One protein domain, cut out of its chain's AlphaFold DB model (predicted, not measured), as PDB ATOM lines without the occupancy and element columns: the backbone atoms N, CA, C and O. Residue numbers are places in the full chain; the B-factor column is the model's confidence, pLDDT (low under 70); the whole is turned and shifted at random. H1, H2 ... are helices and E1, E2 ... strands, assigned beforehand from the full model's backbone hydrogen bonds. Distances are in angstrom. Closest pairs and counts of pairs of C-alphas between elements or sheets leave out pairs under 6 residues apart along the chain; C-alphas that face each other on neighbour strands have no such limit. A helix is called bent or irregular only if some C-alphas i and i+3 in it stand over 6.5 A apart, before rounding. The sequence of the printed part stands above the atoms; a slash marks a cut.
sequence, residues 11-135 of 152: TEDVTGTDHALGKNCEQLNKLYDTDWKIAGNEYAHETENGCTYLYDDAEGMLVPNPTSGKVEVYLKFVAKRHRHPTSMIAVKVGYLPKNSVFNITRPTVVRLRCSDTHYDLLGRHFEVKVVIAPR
ATOM      1  N   THR A  11     102.386 130.855  87.843       77.25
ATOM      2  CA  THR A  11     103.136 130.072  86.870       77.25
ATOM      3  C   THR A  11     103.491 130.960  85.696       77.25
ATOM      4  O   THR A  11     102.658 131.757  85.269       77.25
ATOM      5  N   GLU A  12     104.684 130.792  85.143       87.69
ATOM      6  CA  GLU A  12     105.084 131.533  83.949       87.69
ATOM      7  C   GLU A  12     105.611 130.604  82.872       87.69
ATOM      8  O   GLU A  12     106.449 129.741  83.145       87.69
ATOM      9  N   ASP A  13     105.118 130.794  81.651       91.44
ATOM     10  CA  ASP A  13     105.552 130.023  80.499       91.44
ATOM     11  C   ASP A  13     106.991 130.393  80.124       91.44
ATOM     12  O   ASP A  13     107.364 131.563  79.987       91.44
ATOM     13  N   VAL A  14     107.815 129.365  79.945       92.88
ATOM     14  CA  VAL A  14     109.169 129.516  79.429       92.88
ATOM     15  C   VAL A  14     109.091 129.690  77.922       92.88
ATOM     16  O   VAL A  14     108.464 128.908  77.213       92.88
ATOM     17  N   THR A  15     109.771 130.713  77.420       93.44
ATOM     18  CA  THR A  15     109.778 131.050  75.996       93.44
ATOM     19  C   THR A  15     111.091 130.634  75.333       93.44
ATOM     20  O   THR A  15     112.136 130.518  75.983       93.44
ATOM     21  N   GLY A  16     111.048 130.412  74.017       92.12
ATOM     22  CA  GLY A  16     112.227 130.055  73.224       92.12
ATOM     23  C   GLY A  16     112.736 128.628  73.433       92.12
ATOM     24  O   GLY A  16     113.926 128.390  73.225       92.12
ATOM     25  N   THR A  17     111.856 127.704  73.825       91.56
ATOM     26  CA  THR A  17     112.149 126.270  73.977       91.56
ATOM     27  C   THR A  17     112.707 125.659  72.695       91.56
ATOM     28  O   THR A  17     113.778 125.061  72.740       91.56
ATOM     29  N   ASP A  18     112.092 125.924  71.540       89.44
ATOM     30  CA  ASP A  18     112.566 125.426  70.236       89.44
ATOM     31  C   ASP A  18     113.985 125.892  69.890       89.44
ATOM     32  O   ASP A  18     114.793 125.141  69.348       89.44
ATOM     33  N   HIS A  19     114.320 127.143  70.219       90.56
ATOM     34  CA  HIS A  19     115.671 127.658  70.004       90.56
ATOM     35  C   HIS A  19     116.668 127.018  70.978       90.56
ATOM     36  O   HIS A  19     117.827 126.810  70.629       90.56
ATOM     37  N   ALA A  20     116.253 126.765  72.220       92.31
ATOM     38  CA  ALA A  20     117.125 126.208  73.247       92.31
ATOM     39  C   ALA A  20     117.396 124.712  73.036       92.31
ATOM     40  O   ALA A  20     118.530 124.289  73.216       92.31
ATOM     41  N   LEU A  21     116.381 123.942  72.634       93.38
ATOM     42  CA  LEU A  21     116.436 122.482  72.512       93.38
ATOM     43  C   LEU A  21     116.612 121.981  71.073       93.38
ATOM     44  O   LEU A  21     116.785 120.778  70.856       93.38
ATOM     45  N   GLY A  22     116.586 122.887  70.097       91.25
ATOM     46  CA  GLY A  22     116.581 122.557  68.677       91.25
ATOM     47  C   GLY A  22     115.188 122.180  68.171       91.25
ATOM     48  O   GLY A  22     114.274 121.870  68.938       91.25
ATOM     49  N   LYS A  23     115.034 122.189  66.842       85.56
ATOM     50  CA  LYS A  23     113.787 121.801  66.174       85.56
ATOM     51  C   LYS A  23     113.390 120.384  66.602       85.56
ATOM     52  O   LYS A  23     114.249 119.514  66.695       85.56
ATOM     53  N   ASN A  24     112.103 120.151  66.868       84.88
ATOM     54  CA  ASN A  24     111.580 118.859  67.337       84.88
ATOM     55  C   ASN A  24     112.310 118.306  68.585       84.88
ATOM     56  O   ASN A  24     112.382 117.091  68.776       84.88
ATOM     57  N   CYS A  25     112.874 119.188  69.418       90.44
ATOM     58  CA  CYS A  25     113.570 118.843  70.658       90.44
ATOM     59  C   CYS A  25     114.772 117.890  70.473       90.44
ATOM     60  O   CYS A  25     115.015 117.018  71.311       90.44
ATOM     61  N   GLU A  26     115.556 118.048  69.399       91.94
ATOM     62  CA  GLU A  26     116.747 117.226  69.107       91.94
ATOM     63  C   GLU A  26     117.711 117.062  70.294       91.94
ATOM     64  O   GLU A  26     118.245 115.974  70.517       91.94
ATOM     65  N   GLN A  27     117.954 118.125  71.065       93.19
ATOM     66  CA  GLN A  27     118.827 118.048  72.235       93.19
ATOM     67  C   GLN A  27     118.237 117.150  73.327       93.19
ATOM     68  O   GLN A  27     118.980 116.425  73.986       93.19
ATOM     69  N   LEU A  28     116.916 117.171  73.497       92.94
ATOM     70  CA  LEU A  28     116.224 116.346  74.477       92.94
ATOM     71  C   LEU A  28     116.229 114.867  74.067       92.94
ATOM     72  O   LEU A  28     116.457 114.012  74.918       92.94
ATOM     73  N   ASN A  29     116.088 114.566  72.768       91.94
ATOM     74  CA  ASN A  29     116.282 113.209  72.232       91.94
ATOM     75  C   ASN A  29     117.678 112.672  72.588       91.94
ATOM     76  O   ASN A  29     117.789 111.621  73.206       91.94
ATOM     77  N   LYS A  30     118.741 113.443  72.313       93.25
ATOM     78  CA  LYS A  30     120.128 113.030  72.611       93.25
ATOM     79  C   LYS A  30     120.367 112.734  74.093       93.25
ATOM     80  O   LYS A  30     121.162 111.857  74.428       93.25
ATOM     81  N   LEU A  31     119.718 113.483  74.984       92.81
ATOM     82  CA  LEU A  31     119.788 113.244  76.427       92.81
ATOM     83  C   LEU A  31     119.130 111.912  76.791       92.81
ATOM     84  O   LEU A  31     119.733 111.111  77.503       92.81
ATOM     85  N   TYR A  32     117.935 111.651  76.267       91.00
ATOM     86  CA  TYR A  32     117.220 110.401  76.517       91.00
ATOM     87  C   TYR A  32     117.954 109.189  75.927       91.00
ATOM     88  O   TYR A  32     118.093 108.183  76.618       91.00
ATOM     89  N   ASP A  33     118.532 109.320  74.728       91.12
ATOM     90  CA  ASP A  33     119.363 108.288  74.082       91.12
ATOM     91  C   ASP A  33     120.622 107.939  74.893       91.12
ATOM     92  O   ASP A  33     121.228 106.885  74.703       91.12
ATOM     93  N   THR A  34     121.041 108.830  75.797       89.19
ATOM     94  CA  THR A  34     122.203 108.648  76.681       89.19
ATOM     95  C   THR A  34     121.804 108.399  78.140       89.19
ATOM     96  O   THR A  34     122.601 108.622  79.054       89.19
ATOM     97  N   ASP A  35     120.580 107.901  78.358       89.00
ATOM     98  CA  ASP A  35     120.008 107.516  79.656       89.00
ATOM     99  C   ASP A  35     119.881 108.660  80.681       89.00
ATOM    100  O   ASP A  35     119.768 108.429  81.896       89.00
ATOM    101  N   TRP A  36     119.870 109.912  80.219       91.75
ATOM    102  CA  TRP A  36     119.499 111.043  81.061       91.75
ATOM    103  C   TRP A  36     117.987 111.146  81.161       91.75
ATOM    104  O   TRP A  36     117.267 111.013  80.178       91.75
ATOM    105  N   LYS A  37     117.499 111.441  82.362       91.25
ATOM    106  CA  LYS A  37     116.078 111.683  82.624       91.25
ATOM    107  C   LYS A  37     115.898 113.013  83.322       91.25
ATOM    108  O   LYS A  37     116.786 113.432  84.068       91.25
ATOM    109  N   ILE A  38     114.761 113.662  83.097       92.94
ATOM    110  CA  ILE A  38     114.395 114.872  83.832       92.94
ATOM    111  C   ILE A  38     114.362 114.539  85.328       92.94
ATOM    112  O   ILE A  38     113.862 113.493  85.744       92.94
ATOM    113  N   ALA A  39     114.950 115.410  86.144       90.50
ATOM    114  CA  ALA A  39     114.983 115.255  87.590       90.50
ATOM    115  C   ALA A  39     113.630 115.655  88.203       90.50
ATOM    116  O   ALA A  39     113.501 116.751  88.740       90.50
ATOM    117  N   GLY A  40     112.628 114.787  88.099       85.75
ATOM    118  CA  GLY A  40     111.280 114.992  88.633       85.75
ATOM    119  C   GLY A  40     110.465 113.702  88.624       85.75
ATOM    120  O   GLY A  40     110.941 112.668  88.147       85.75
ATOM    121  N   ASN A  41     109.246 113.762  89.152       84.12
ATOM    122  CA  ASN A  41     108.291 112.665  89.056       84.12
ATOM    123  C   ASN A  41     107.565 112.730  87.712       84.12
ATOM    124  O   ASN A  41     107.016 113.767  87.349       84.12
ATOM    125  N   GLU A  42     107.590 111.620  86.982       87.19
ATOM    126  CA  GLU A  42     106.970 111.485  85.668       87.19
ATOM    127  C   GLU A  42     105.576 110.872  85.793       87.19
ATOM    128  O   GLU A  42     105.397 109.848  86.459       87.19
ATOM    129  N   TYR A  43     104.614 111.466  85.094       86.31
ATOM    130  CA  TYR A  43     103.278 110.926  84.886       86.31
ATOM    131  C   TYR A  43     103.037 110.800  83.385       86.31
ATOM    132  O   TYR A  43     103.115 111.788  82.656       86.31
ATOM    133  N   ALA A  44     102.744 109.591  82.915       86.44
ATOM    134  CA  ALA A  44     102.428 109.352  81.514       86.44
ATOM    135  C   ALA A  44     100.910 109.382  81.299       86.44
ATOM    136  O   ALA A  44     100.150 108.765  82.049       86.44
ATOM    137  N   HIS A  45     100.483 110.083  80.254       84.62
ATOM    138  CA  HIS A  45      99.120 110.053  79.750       84.62
ATOM    139  C   HIS A  45      99.140 109.638  78.279       84.62
ATOM    140  O   HIS A  45      99.661 110.359  77.424       84.62
ATOM    141  N   GLU A  46      98.594 108.460  77.998       83.81
ATOM    142  CA  GLU A  46      98.424 107.955  76.640       83.81
ATOM    143  C   GLU A  46      97.074 108.413  76.090       83.81
ATOM    144  O   GLU A  46      96.049 108.358  76.772       83.81
ATOM    145  N   THR A  47      97.083 108.874  74.847       75.62
ATOM    146  CA  THR A  47      95.891 109.267  74.098       75.62
ATOM    147  C   THR A  47      95.864 108.508  72.777       75.62
ATOM    148  O   THR A  47      96.885 107.987  72.337       75.62
ATOM    149  N   GLU A  48      94.716 108.486  72.098       77.50
ATOM    150  CA  GLU A  48      94.581 107.825  70.788       77.50
ATOM    151  C   GLU A  48      95.539 108.374  69.714       77.50
ATOM    152  O   GLU A  48      95.773 107.699  68.718       77.50
ATOM    153  N   ASN A  49      96.094 109.579  69.911       78.00
ATOM    154  CA  ASN A  49      96.919 110.291  68.926       78.00
ATOM    155  C   ASN A  49      98.358 110.565  69.407       78.00
ATOM    156  O   ASN A  49      99.044 111.426  68.838       78.00
ATOM    157  N   GLY A  50      98.793 109.904  70.484       85.00
ATOM    158  CA  GLY A  50     100.147 110.042  71.015       85.00
ATOM    159  C   GLY A  50     100.251 109.987  72.539       85.00
ATOM    160  O   GLY A  50      99.278 109.717  73.247       85.00
ATOM    161  N   CYS A  51     101.441 110.299  73.053       87.81
ATOM    162  CA  CYS A  51     101.769 110.214  74.479       87.81
ATOM    163  C   CYS A  51     102.227 111.566  75.026       87.81
ATOM    164  O   CYS A  51     103.052 112.246  74.417       87.81
ATOM    165  N   THR A  52     101.745 111.929  76.211       89.38
ATOM    166  CA  THR A  52     102.234 113.090  76.962       89.38
ATOM    167  C   THR A  52     102.894 112.632  78.254       89.38
ATOM    168  O   THR A  52     102.273 111.931  79.051       89.38
ATOM    169  N   TYR A  53     104.132 113.062  78.478       90.50
ATOM    170  CA  TYR A  53     104.852 112.865  79.733       90.50
ATOM    171  C   TYR A  53     104.869 114.181  80.507       90.50
ATOM    172  O   TYR A  53     105.408 115.188  80.044       90.50
ATOM    173  N   LEU A  54     104.245 114.175  81.679       90.00
ATOM    174  CA  LEU A  54     104.115 115.329  82.558       90.00
ATOM    175  C   LEU A  54     105.077 115.205  83.735       90.00
ATOM    176  O   LEU A  54     105.191 114.146  84.350       90.00
ATOM    177  N   TYR A  55     105.720 116.315  84.081       90.06
ATOM    178  CA  TYR A  55     106.587 116.423  85.249       90.06
ATOM    179  C   TYR A  55     106.159 117.632  86.072       90.06
ATOM    180  O   TYR A  55     106.453 118.762  85.688       90.06
ATOM    181  N   ASP A  56     105.467 117.415  87.189       83.75
ATOM    182  CA  ASP A  56     104.879 118.514  87.973       83.75
ATOM    183  C   ASP A  56     105.839 119.173  88.972       83.75
ATOM    184  O   ASP A  56     105.589 120.278  89.465       83.75
ATOM    185  N   ASP A  57     106.936 118.492  89.284       84.69
ATOM    186  CA  ASP A  57     107.904 118.880  90.303       84.69
ATOM    187  C   ASP A  57     109.355 118.755  89.827       84.69
ATOM    188  O   ASP A  57     110.263 118.561  90.640       84.69
ATOM    189  N   ALA A  58     109.584 118.914  88.521       89.62
ATOM    190  CA  ALA A  58     110.921 118.850  87.953       89.62
ATOM    191  C   ALA A  58     111.839 119.924  88.553       89.62
ATOM    192  O   ALA A  58     111.462 121.083  88.735       89.62
ATOM    193  N   GLU A  59     113.077 119.551  88.865       90.06
ATOM    194  CA  GLU A  59     114.068 120.476  89.397       90.06
ATOM    195  C   GLU A  59     114.682 121.328  88.282       90.06
ATOM    196  O   GLU A  59     115.131 120.824  87.250       90.06
ATOM    197  N   GLY A  60     114.772 122.634  88.519       90.88
ATOM    198  CA  GLY A  60     115.393 123.565  87.587       90.88
ATOM    199  C   GLY A  60     116.119 124.712  88.270       90.88
ATOM    200  O   GLY A  60     116.178 124.819  89.498       90.88
ATOM    201  N   MET A  61     116.687 125.591  87.453       91.12
ATOM    202  CA  MET A  61     117.376 126.790  87.904       91.12
ATOM    203  C   MET A  61     117.081 127.962  86.975       91.12
ATOM    204  O   MET A  61     117.136 127.838  85.755       91.12
ATOM    205  N   LEU A  62     116.807 129.112  87.577       90.44
ATOM    206  CA  LEU A  62     116.721 130.401  86.907       90.44
ATOM    207  C   LEU A  62     118.062 131.106  87.047       90.44
ATOM    208  O   LEU A  62     118.552 131.262  88.166       90.44
ATOM    209  N   VAL A  63     118.657 131.525  85.934       90.94
ATOM    210  CA  VAL A  63     119.970 132.175  85.912       90.94
ATOM    211  C   VAL A  63     119.847 133.531  85.223       90.94
ATOM    212  O   VAL A  63     119.593 133.577  84.019       90.94
ATOM    213  N   PRO A  64     120.017 134.653  85.944       88.25
ATOM    214  CA  PRO A  64     120.039 135.962  85.310       88.25
ATOM    215  C   PRO A  64     121.294 136.093  84.444       88.25
ATOM    216  O   PRO A  64     122.411 135.864  84.908       88.25
ATOM    217  N   ASN A  65     121.111 136.466  83.182       87.38
ATOM    218  CA  ASN A  65     122.196 136.716  82.247       87.38
ATOM    219  C   ASN A  65     122.443 138.236  82.164       87.38
ATOM    220  O   ASN A  65     121.632 138.949  81.564       87.38
ATOM    221  N   PRO A  66     123.555 138.750  82.727       79.25
ATOM    222  CA  PRO A  66     123.810 140.188  82.807       79.25
ATOM    223  C   PRO A  66     124.050 140.832  81.436       79.25
ATOM    224  O   PRO A  66     123.822 142.025  81.274       79.25
ATOM    225  N   THR A  67     124.477 140.056  80.436       85.00
ATOM    226  CA  THR A  67     124.745 140.556  79.082       85.00
ATOM    227  C   THR A  67     123.463 140.729  78.274       85.00
ATOM    228  O   THR A  67     123.328 141.699  77.536       85.00
ATOM    229  N   SER A  68     122.513 139.796  78.392       82.25
ATOM    230  CA  SER A  68     121.252 139.854  77.634       82.25
ATOM    231  C   SER A  68     120.096 140.505  78.396       82.25
ATOM    232  O   SER A  68     119.064 140.801  77.791       82.25
ATOM    233  N   GLY A  69     120.233 140.680  79.714       81.25
ATOM    234  CA  GLY A  69     119.153 141.122  80.598       81.25
ATOM    235  C   GLY A  69     118.001 140.118  80.714       81.25
ATOM    236  O   GLY A  69     116.944 140.463  81.232       81.25
ATOM    237  N   LYS A  70     118.171 138.890  80.205       88.38
ATOM    238  CA  LYS A  70     117.172 137.816  80.281       88.38
ATOM    239  C   LYS A  70     117.471 136.888  81.450       88.38
ATOM    240  O   LYS A  70     118.626 136.714  81.834       88.38
ATOM    241  N   VAL A  71     116.439 136.226  81.958       90.81
ATOM    242  CA  VAL A  71     116.591 135.121  82.909       90.81
ATOM    243  C   VAL A  71     116.498 133.816  82.135       90.81
ATOM    244  O   VAL A  71     115.467 133.504  81.545       90.81
ATOM    245  N   GLU A  72     117.594 133.073  82.097       95.06
ATOM    246  CA  GLU A  72     117.668 131.771  81.448       95.06
ATOM    247  C   GLU A  72     117.073 130.698  82.354       95.06
ATOM    248  O   GLU A  72     117.295 130.705  83.566       95.06
ATOM    249  N   VAL A  73     116.336 129.764  81.760       94.88
ATOM    250  CA  VAL A  73     115.737 128.640  82.479       94.88
ATOM    251  C   VAL A  73     116.504 127.379  82.132       94.88
ATOM    252  O   VAL A  73     116.642 127.027  80.960       94.88
ATOM    253  N   TYR A  74     117.001 126.705  83.162       95.62
ATOM    254  CA  TYR A  74     117.703 125.439  83.062       95.62
ATOM    255  C   TYR A  74     116.887 124.338  83.730       95.62
ATOM    256  O   TYR A  74     116.411 124.511  84.850       95.62
ATOM    257  N   LEU A  75     116.775 123.198  83.061       95.56
ATOM    258  CA  LEU A  75     116.158 121.985  83.580       95.56
ATOM    259  C   LEU A  75     117.247 121.000  83.996       95.56
ATOM    260  O   LEU A  75     118.241 120.821  83.286       95.56
ATOM    261  N   LYS A  76     117.083 120.377  85.160       94.62
ATOM    262  CA  LYS A  76     118.035 119.399  85.679       94.62
ATOM    263  C   LYS A  76     117.731 118.012  85.124       94.62
ATOM    264  O   LYS A  76     116.589 117.561  85.131       94.62
ATOM    265  N   PHE A  77     118.788 117.313  84.730       93.38
ATOM    266  CA  PHE A  77     118.751 115.918  84.321       93.38
ATOM    267  C   PHE A  77     119.639 115.072  85.227       93.38
ATOM    268  O   PHE A  77     120.676 115.527  85.721       93.38
ATOM    269  N   VAL A  78     119.237 113.823  85.420       91.75
ATOM    270  CA  VAL A  78     119.951 112.809  86.196       91.75
ATOM    271  C   VAL A  78     120.230 111.589  85.328       91.75
ATOM    272  O   VAL A  78     119.349 111.117  84.611       91.75
ATOM    273  N   ALA A  79     121.448 111.059  85.405       87.00
ATOM    274  CA  ALA A  79     121.782 109.785  84.780       87.00
ATOM    275  C   ALA A  79     121.378 108.653  85.730       87.00
ATOM    276  O   ALA A  79     121.872 108.569  86.864       87.00
ATOM    277  N   LYS A  80     120.477 107.770  85.292       66.56
ATOM    278  CA  LYS A  80     120.015 106.651  86.122       66.56
ATOM    279  C   LYS A  80     120.941 105.449  85.936       66.56
ATOM    280  O   LYS A  80     120.586 104.512  85.237       66.56
ATOM    281  N   ARG A  81     122.123 105.450  86.571       54.16
ATOM    282  CA  ARG A  81     122.962 104.234  86.604       54.16
ATOM    283  C   ARG A  81     122.709 103.307  87.792       54.16
ATOM    284  O   ARG A  81     122.883 102.118  87.603       54.16
ATOM    285  N   HIS A  82     122.216 103.760  88.950       47.03
ATOM    286  CA  HIS A  82     121.832 102.886  90.081       47.03
ATOM    287  C   HIS A  82     120.841 103.592  91.033       47.03
ATOM    288  O   HIS A  82     120.357 104.678  90.724       47.03
ATOM    289  N   ARG A  83     120.529 102.981  92.195       53.41
ATOM    290  CA  ARG A  83     119.620 103.493  93.255       53.41
ATOM    291  C   ARG A  83     119.893 104.944  93.702       53.41
ATOM    292  O   ARG A  83     119.021 105.546  94.317       53.41
ATOM    293  N   HIS A  84     121.056 105.504  93.366       55.94
ATOM    294  CA  HIS A  84     121.386 106.917  93.526       55.94
ATOM    295  C   HIS A  84     121.828 107.515  92.178       55.94
ATOM    296  O   HIS A  84     122.570 106.847  91.449       55.94
ATOM    297  N   PRO A  85     121.417 108.754  91.836       60.09
ATOM    298  CA  PRO A  85     121.903 109.445  90.645       60.09
ATOM    299  C   PRO A  85     123.428 109.562  90.687       60.09
ATOM    300  O   PRO A  85     123.978 110.156  91.611       60.09
ATOM    301  N   THR A  86     124.121 109.001  89.700       66.06
ATOM    302  CA  THR A  86     125.594 109.034  89.648       66.06
ATOM    303  C   THR A  86     126.125 110.319  89.025       66.06
ATOM    304  O   THR A  86     127.300 110.647  89.171       66.06
ATOM    305  N   SER A  87     125.287 111.043  88.285       82.44
ATOM    306  CA  SER A  87     125.664 112.282  87.607       82.44
ATOM    307  C   SER A  87     124.441 113.170  87.406       82.44
ATOM    308  O   SER A  87     123.319 112.675  87.273       82.44
ATOM    309  N   MET A  88     124.670 114.482  87.402       89.25
ATOM    310  CA  MET A  88     123.648 115.508  87.215       89.25
ATOM    311  C   MET A  88     124.153 116.540  86.214       89.25
ATOM    312  O   MET A  88     125.312 116.944  86.292       89.25
ATOM    313  N   ILE A  89     123.279 116.989  85.322       92.94
ATOM    314  CA  ILE A  89     123.545 118.111  84.415       92.94
ATOM    315  C   ILE A  89     122.361 119.072  84.429       92.94
ATOM    316  O   ILE A  89     121.243 118.691  84.770       92.94
ATOM    317  N   ALA A  90     122.610 120.322  84.060       94.06
ATOM    318  CA  ALA A  90     121.579 121.325  83.855       94.06
ATOM    319  C   ALA A  90     121.618 121.762  82.392       94.06
ATOM    320  O   ALA A  90     122.677 122.110  81.873       94.06
ATOM    321  N   VAL A  91     120.468 121.730  81.729       96.19
ATOM    322  CA  VAL A  91     120.340 122.030  80.301       96.19
ATOM    323  C   VAL A  91     119.440 123.236  80.141       96.19
ATOM    324  O   VAL A  91     118.358 123.282  80.724       96.19
ATOM    325  N   LYS A  92     119.888 124.228  79.372       96.12
ATOM    326  CA  LYS A  92     119.083 125.409  79.069       96.12
ATOM    327  C   LYS A  92     117.875 124.982  78.239       96.12
ATOM    328  O   LYS A  92     118.043 124.425  77.163       96.12
ATOM    329  N   VAL A  93     116.681 125.277  78.735       96.31
ATOM    330  CA  VAL A  93     115.405 124.961  78.071       96.31
ATOM    331  C   VAL A  93     114.689 126.206  77.565       96.31
ATOM    332  O   VAL A  93     113.694 126.088  76.874       96.31
ATOM    333  N   GLY A  94     115.183 127.406  77.876       95.25
ATOM    334  CA  GLY A  94     114.610 128.646  77.363       95.25
ATOM    335  C   GLY A  94     114.936 129.845  78.239       95.25
ATOM    336  O   GLY A  94     115.997 129.909  78.870       95.25
ATOM    337  N   TYR A  95     114.034 130.820  78.248       94.56
ATOM    338  CA  TYR A  95     114.133 132.031  79.057       94.56
ATOM    339  C   TYR A  95     112.756 132.510  79.522       94.56
ATOM    340  O   TYR A  95     111.742 132.283  78.856       94.56
ATOM    341  N   LEU A  96     112.734 133.210  80.655       91.69
ATOM    342  CA  LEU A  96     111.554 133.953  81.085       91.69
ATOM    343  C   LEU A  96     111.289 135.131  80.133       91.69
ATOM    344  O   LEU A  96     112.244 135.733  79.618       91.69
ATOM    345  N   PRO A  97     110.016 135.480  79.891       87.06
ATOM    346  CA  PRO A  97     109.667 136.632  79.071       87.06
ATOM    347  C   PRO A  97     110.148 137.939  79.725       87.06
ATOM    348  O   PRO A  97     110.372 138.023  80.930       87.06
ATOM    349  N   LYS A  98     110.330 138.996  78.923       81.06
ATOM    350  CA  LYS A  98     110.876 140.282  79.408       81.06
ATOM    351  C   LYS A  98     110.012 140.945  80.484       81.06
ATOM    352  O   LYS A  98     110.537 141.651  81.334       81.06
ATOM    353  N   ASN A  99     108.703 140.743  80.414       80.12
ATOM    354  CA  ASN A  99     107.704 141.239  81.356       80.12
ATOM    355  C   ASN A  99     107.393 140.213  82.455       80.12
ATOM    356  O   ASN A  99     106.281 140.210  82.980       80.12
ATOM    357  N   SER A 100     108.363 139.349  82.769       78.00
ATOM    358  CA  SER A 100     108.206 138.316  83.779       78.00
ATOM    359  C   SER A 100     107.817 138.887  85.128       78.00
ATOM    360  O   SER A 100     108.402 139.868  85.595       78.00
ATOM    361  N   VAL A 101     106.848 138.241  85.775       73.56
ATOM    362  CA  VAL A 101     106.413 138.606  87.131       73.56
ATOM    363  C   VAL A 101     107.476 138.257  88.177       73.56
ATOM    364  O   VAL A 101     107.444 138.760  89.300       73.56
ATOM    365  N   PHE A 102     108.440 137.408  87.813       73.31
ATOM    366  CA  PHE A 102     109.554 137.028  88.667       73.31
ATOM    367  C   PHE A 102     110.730 138.001  88.539       73.31
ATOM    368  O   PHE A 102     111.310 138.170  87.465       73.31
ATOM    369  N   ASN A 103     111.132 138.594  89.666       74.62
ATOM    370  CA  ASN A 103     112.325 139.433  89.766       74.62
ATOM    371  C   ASN A 103     113.536 138.601  90.226       74.62
ATOM    372  O   ASN A 103     113.807 138.477  91.421       74.62
ATOM    373  N   ILE A 104     114.246 137.991  89.274       79.69
ATOM    374  CA  ILE A 104     115.390 137.111  89.548       79.69
ATOM    375  C   ILE A 104     116.701 137.875  89.355       79.69
ATOM    376  O   ILE A 104     117.133 138.123  88.234       79.69
ATOM    377  N   THR A 105     117.365 138.206  90.461       79.44
ATOM    378  CA  THR A 105     118.642 138.949  90.471       79.44
ATOM    379  C   THR A 105     119.861 138.071  90.746       79.44
ATOM    380  O   THR A 105     120.996 138.503  90.564       79.44
ATOM    381  N   ARG A 106     119.643 136.816  91.156       78.44
ATOM    382  CA  ARG A 106     120.687 135.815  91.409       78.44
ATOM    383  C   ARG A 106     120.240 134.427  90.946       78.44
ATOM    384  O   ARG A 106     119.030 134.178  90.913       78.44
ATOM    385  N   PRO A 107     121.176 133.511  90.636       85.00
ATOM    386  CA  PRO A 107     120.836 132.126  90.337       85.00
ATOM    387  C   PRO A 107     119.943 131.524  91.426       85.00
ATOM    388  O   PRO A 107     120.263 131.608  92.613       85.00
ATOM    389  N   THR A 108     118.807 130.958  91.028       85.12
ATOM    390  CA  THR A 108     117.765 130.497  91.954       85.12
ATOM    391  C   THR A 108     117.257 129.128  91.531       85.12
ATOM    392  O   THR A 108     116.846 128.944  90.389       85.12
ATOM    393  N   VAL A 109     117.266 128.165  92.453       86.31
ATOM    394  CA  VAL A 109     116.681 126.836  92.221       86.31
ATOM    395  C   VAL A 109     115.164 126.927  92.330       86.31
ATOM    396  O   VAL A 109     114.651 127.479  93.302       86.31
ATOM    397  N   VAL A 110     114.465 126.353  91.357       84.19
ATOM    398  CA  VAL A 110     113.001 126.390  91.247       84.19
ATOM    399  C   VAL A 110     112.440 125.007  90.934       84.19
ATOM    400  O   VAL A 110     113.182 124.094  90.566       84.19
ATOM    401  N   ARG A 111     111.119 124.868  91.078       87.31
ATOM    402  CA  ARG A 111     110.376 123.764  90.472       87.31
ATOM    403  C   ARG A 111     109.852 124.198  89.112       87.31
ATOM    404  O   ARG A 111     109.501 125.359  88.905       87.31
ATOM    405  N   LEU A 112     109.824 123.258  88.187       89.44
ATOM    406  CA  LEU A 112     109.323 123.433  86.840       89.44
ATOM    407  C   LEU A 112     108.208 122.419  86.611       89.44
ATOM    408  O   LEU A 112     108.305 121.273  87.050       89.44
ATOM    409  N   ARG A 113     107.165 122.858  85.912       90.62
ATOM    410  CA  ARG A 113     106.209 121.969  85.261       90.62
ATOM    411  C   ARG A 113     106.671 121.754  83.837       90.62
ATOM    412  O   ARG A 113     106.872 122.735  83.124       90.62
ATOM    413  N   CYS A 114     106.842 120.508  83.429       91.75
ATOM    414  CA  CYS A 114     107.219 120.170  82.065       91.75
ATOM    415  C   CYS A 114     106.147 119.286  81.435       91.75
ATOM    416  O   CYS A 114     105.606 118.405  82.100       91.75
ATOM    417  N   SER A 115     105.877 119.517  80.155       92.25
ATOM    418  CA  SER A 115     105.071 118.634  79.318       92.25
ATOM    419  C   SER A 115     105.887 118.260  78.096       92.25
ATOM    420  O   SER A 115     106.343 119.130  77.360       92.25
ATOM    421  N   ASP A 116     106.079 116.965  77.901       91.94
ATOM    422  CA  ASP A 116     106.799 116.389  76.778       91.94
ATOM    423  C   ASP A 116     105.829 115.540  75.964       91.94
ATOM    424  O   ASP A 116     105.490 114.412  76.334       91.94
ATOM    425  N   THR A 117     105.317 116.124  74.887       90.38
ATOM    426  CA  THR A 117     104.234 115.541  74.103       90.38
ATOM    427  C   THR A 117     104.757 115.017  72.776       90.38
ATOM    428  O   THR A 117     105.399 115.733  72.008       90.38
ATOM    429  N   HIS A 118     104.442 113.759  72.493       88.81
ATOM    430  CA  HIS A 118     104.763 113.067  71.257       88.81
ATOM    431  C   HIS A 118     103.463 112.818  70.501       88.81
ATOM    432  O   HIS A 118     102.664 111.990  70.925       88.81
ATOM    433  N   TYR A 119     103.254 113.544  69.404       81.38
ATOM    434  CA  TYR A 119     102.119 113.339  68.510       81.38
ATOM    435  C   TYR A 119     102.549 112.516  67.296       81.38
ATOM    436  O   TYR A 119     103.544 112.859  66.651       81.38
ATOM    437  N   ASP A 120     101.756 111.515  66.911       76.00
ATOM    438  CA  ASP A 120     102.090 110.606  65.800       76.00
ATOM    439  C   ASP A 120     102.296 111.329  64.456       76.00
ATOM    440  O   ASP A 120     103.102 110.908  63.626       76.00
ATOM    441  N   LEU A 121     101.592 112.447  64.243       76.75
ATOM    442  CA  LEU A 121     101.610 113.211  62.988       76.75
ATOM    443  C   LEU A 121     102.224 114.613  63.107       76.75
ATOM    444  O   LEU A 121     102.607 115.195  62.094       76.75
ATOM    445  N   LEU A 122     102.300 115.173  64.318       73.88
ATOM    446  CA  LEU A 122     102.730 116.562  64.547       73.88
ATOM    447  C   LEU A 122     104.148 116.662  65.122       73.88
ATOM    448  O   LEU A 122     104.683 117.759  65.262       73.88
ATOM    449  N   GLY A 123     104.778 115.520  65.403       80.69
ATOM    450  CA  GLY A 123     106.108 115.465  65.983       80.69
ATOM    451  C   GLY A 123     106.097 115.735  67.484       80.69
ATOM    452  O   GLY A 123     105.091 115.555  68.174       80.69
ATOM    453  N   ARG A 124     107.263 116.121  67.997       88.12
ATOM    454  CA  ARG A 124     107.507 116.280  69.427       88.12
ATOM    455  C   ARG A 124     107.449 117.744  69.830       88.12
ATOM    456  O   ARG A 124     108.125 118.574  69.222       88.12
ATOM    457  N   HIS A 125     106.711 118.024  70.894       89.44
ATOM    458  CA  HIS A 125     106.572 119.348  71.484       89.44
ATOM    459  C   HIS A 125     106.960 119.313  72.958       89.44
ATOM    460  O   HIS A 125     106.573 118.392  73.677       89.44
ATOM    461  N   PHE A 126     107.714 120.314  73.405       93.06
ATOM    462  CA  PHE A 126     108.156 120.412  74.791       93.06
ATOM    463  C   PHE A 126     107.818 121.779  75.377       93.06
ATOM    464  O   PHE A 126     108.292 122.816  74.906       93.06
ATOM    465  N   GLU A 127     107.027 121.762  76.444       93.12
ATOM    466  CA  GLU A 127     106.615 122.948  77.183       93.12
ATOM    467  C   GLU A 127     107.196 122.935  78.586       93.12
ATOM    468  O   GLU A 127     107.265 121.899  79.250       93.12
ATOM    469  N   VAL A 128     107.579 124.117  79.064       94.00
ATOM    470  CA  VAL A 128     108.060 124.307  80.430       94.00
ATOM    471  C   VAL A 128     107.382 125.521  81.028       94.00
ATOM    472  O   VAL A 128     107.312 126.577  80.403       94.00
ATOM    473  N   LYS A 129     106.937 125.383  82.272       92.12
ATOM    474  CA  LYS A 129     106.432 126.476  83.092       92.12
ATOM    475  C   LYS A 129     107.237 126.552  84.372       92.12
ATOM    476  O   LYS A 129     107.482 125.539  85.029       92.12
ATOM    477  N   VAL A 130     107.634 127.756  84.752       86.81
ATOM    478  CA  VAL A 130     108.221 127.994  86.067       86.81
ATOM    479  C   VAL A 130     107.104 127.970  87.094       86.81
ATOM    480  O   VAL A 130     106.151 128.736  86.991       86.81
ATOM    481  N   VAL A 131     107.238 127.097  88.091       80.06
ATOM    482  CA  VAL A 131     106.342 127.036  89.244       80.06
ATOM    483  C   VAL A 131     107.165 127.428  90.456       80.06
ATOM    484  O   VAL A 131     107.941 126.631  90.992       80.06
ATOM    485  N   ILE A 132     107.035 128.677  90.900       64.94
ATOM    486  CA  ILE A 132     107.693 129.077  92.142       64.94
ATOM    487  C   ILE A 132     106.899 128.492  93.307       64.94
ATOM    488  O   ILE A 132     106.004 129.113  93.861       64.94
ATOM    489  N   ALA A 133     107.274 127.286  93.723       50.38
ATOM    490  CA  ALA A 133     107.118 126.915  95.117       50.38
ATOM    491  C   ALA A 133     108.223 127.657  95.888       50.38
ATOM    492  O   ALA A 133     109.403 127.394  95.621       50.38
ATOM    493  N   PRO A 134     107.914 128.593  96.805       45.59
ATOM    494  CA  PRO A 134     108.954 129.217  97.607       45.59
ATOM    495  C   PRO A 134     109.731 128.120  98.348       45.59
ATOM    496  O   PRO A 134     109.159 127.324  99.096       45.59
ATOM    497  N   ARG A 135     111.055 128.057  98.145       43.19
ATOM    498  CA  ARG A 135     111.934 127.280  99.024       43.19
ATOM    499  C   ARG A 135     111.917 127.978 100.376       43.19
ATOM    500  O   ARG A 135     112.644 128.943 100.538       43.19
TER     501      ARG A 135
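Overview. This is residues 11 to 135 of the 152 residues of an uncharacterized protein of Lactobacillus amylovorus (strain GRL 1112) (UniProt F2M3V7). One strongly twisted antiparallel sheet is folded at bends in its long strands E4 and E7 into a trough, and two short helices, H1 and H2, pack on one face of it, by the gap between E6 and E8. One wing holds E3, the first part of E4, the last part of E7, and E8; the other holds the last part of E4, with E5, E6 and the short E2. The printed part has 125 residues, with E1, H1, H2, then E2 to E8 along the chain; the class is mostly strand. The sheet is branched, and the whole is compact, with a radius of gyration of the C-alphas of 14.6 A and spans of 41 by 35 by 24 A.

Along the chain. Find C-alpha 50 at (100.147, 110.042, 71.015); from there E4, residues 50 to 64, runs 35.7 A to C-alpha 64 at (120.039, 135.962, 85.310), and it bends by 70 degrees at residue 57. E7, residues 108 to 119, is 33.0 A long and bends by 51 degrees at residue 111. E3 is residues 42 to 47, 16.2 A; E5 is residues 71 to 79, 25.9 A; E6 is residues 87 to 95, 24.4 A. E8, residues 123 to 131, runs 26.0 A to C-alpha 131 at (106.342, 127.036, 89.244). The short strands are E1, residues 11 to 13, and E2, residues 36 to 38. H1 is residues 17 to 21, and H2, residues 23 to 33, is 16.6 A long and irregular, with C-alphas 24 and 27 8.8 A apart.

Arrangement. Look first along E4: E3 and E5 lie on one side of it, E7 on the other side. E3, E4, E5 and E6 form a meander, each strand the antiparallel neighbour of the one before. N 45 and O 52 join E3 to E4 within hydrogen-bond range at 2.8 A, N 61 and O 74 join E4 to E5 at 2.8 A, and N 75 and O 91 join E5 to E6 at 2.8 A. E2 E3 E4 E5 and E4 E5 E6 E7 are Greek keys, a meander of three with the first strand the antiparallel neighbour of the fourth: N 37 and O 78 of E2 and E5 are 2.9 A apart, N 53 and O 116 of E4 and E7 2.9 A. In the hairpin E7 and E8, N 115 and O 127 are 2.9 A apart; edge strand E1 is antiparallel to E8, with N 130 and O 12 at 2.8 A. The closest C-alphas of E6 and E8, which are not neighbours in the sheet, are those of Val 93 and Val 128, 7.7 A apart. H1 and H2 are on the same face of the sheet. H1, at a height over the sheet of 6.4 A, is only just over none of the strands, with 2 of its 5 C-alphas on E6 and 2 on E8; its closest C-alphas to E6 are Thr 17 and Gly 94, 4.8 A. The closest C-alphas of H2 and E8 are Asn 24 and Arg 124, 5.3 A. H1 and H2 touch only at the corner, at Leu 21 and Gln 27, whose C-alphas are 5.0 A apart. The one O i to N i+4 pair of H1 is within hydrogen-bond range, and 5 of 7 in H2.

Size, cuts and confidence. The C-alphas of Glu 48 and Thr 67 are the two farthest apart, 45.3 A. The printed part has no cut. The link E6 to E7, residues 96 to 107, is long. Mean pLDDT of the printed part is 85.0, and residues 80 to 86 and 132 to 135 are under 70.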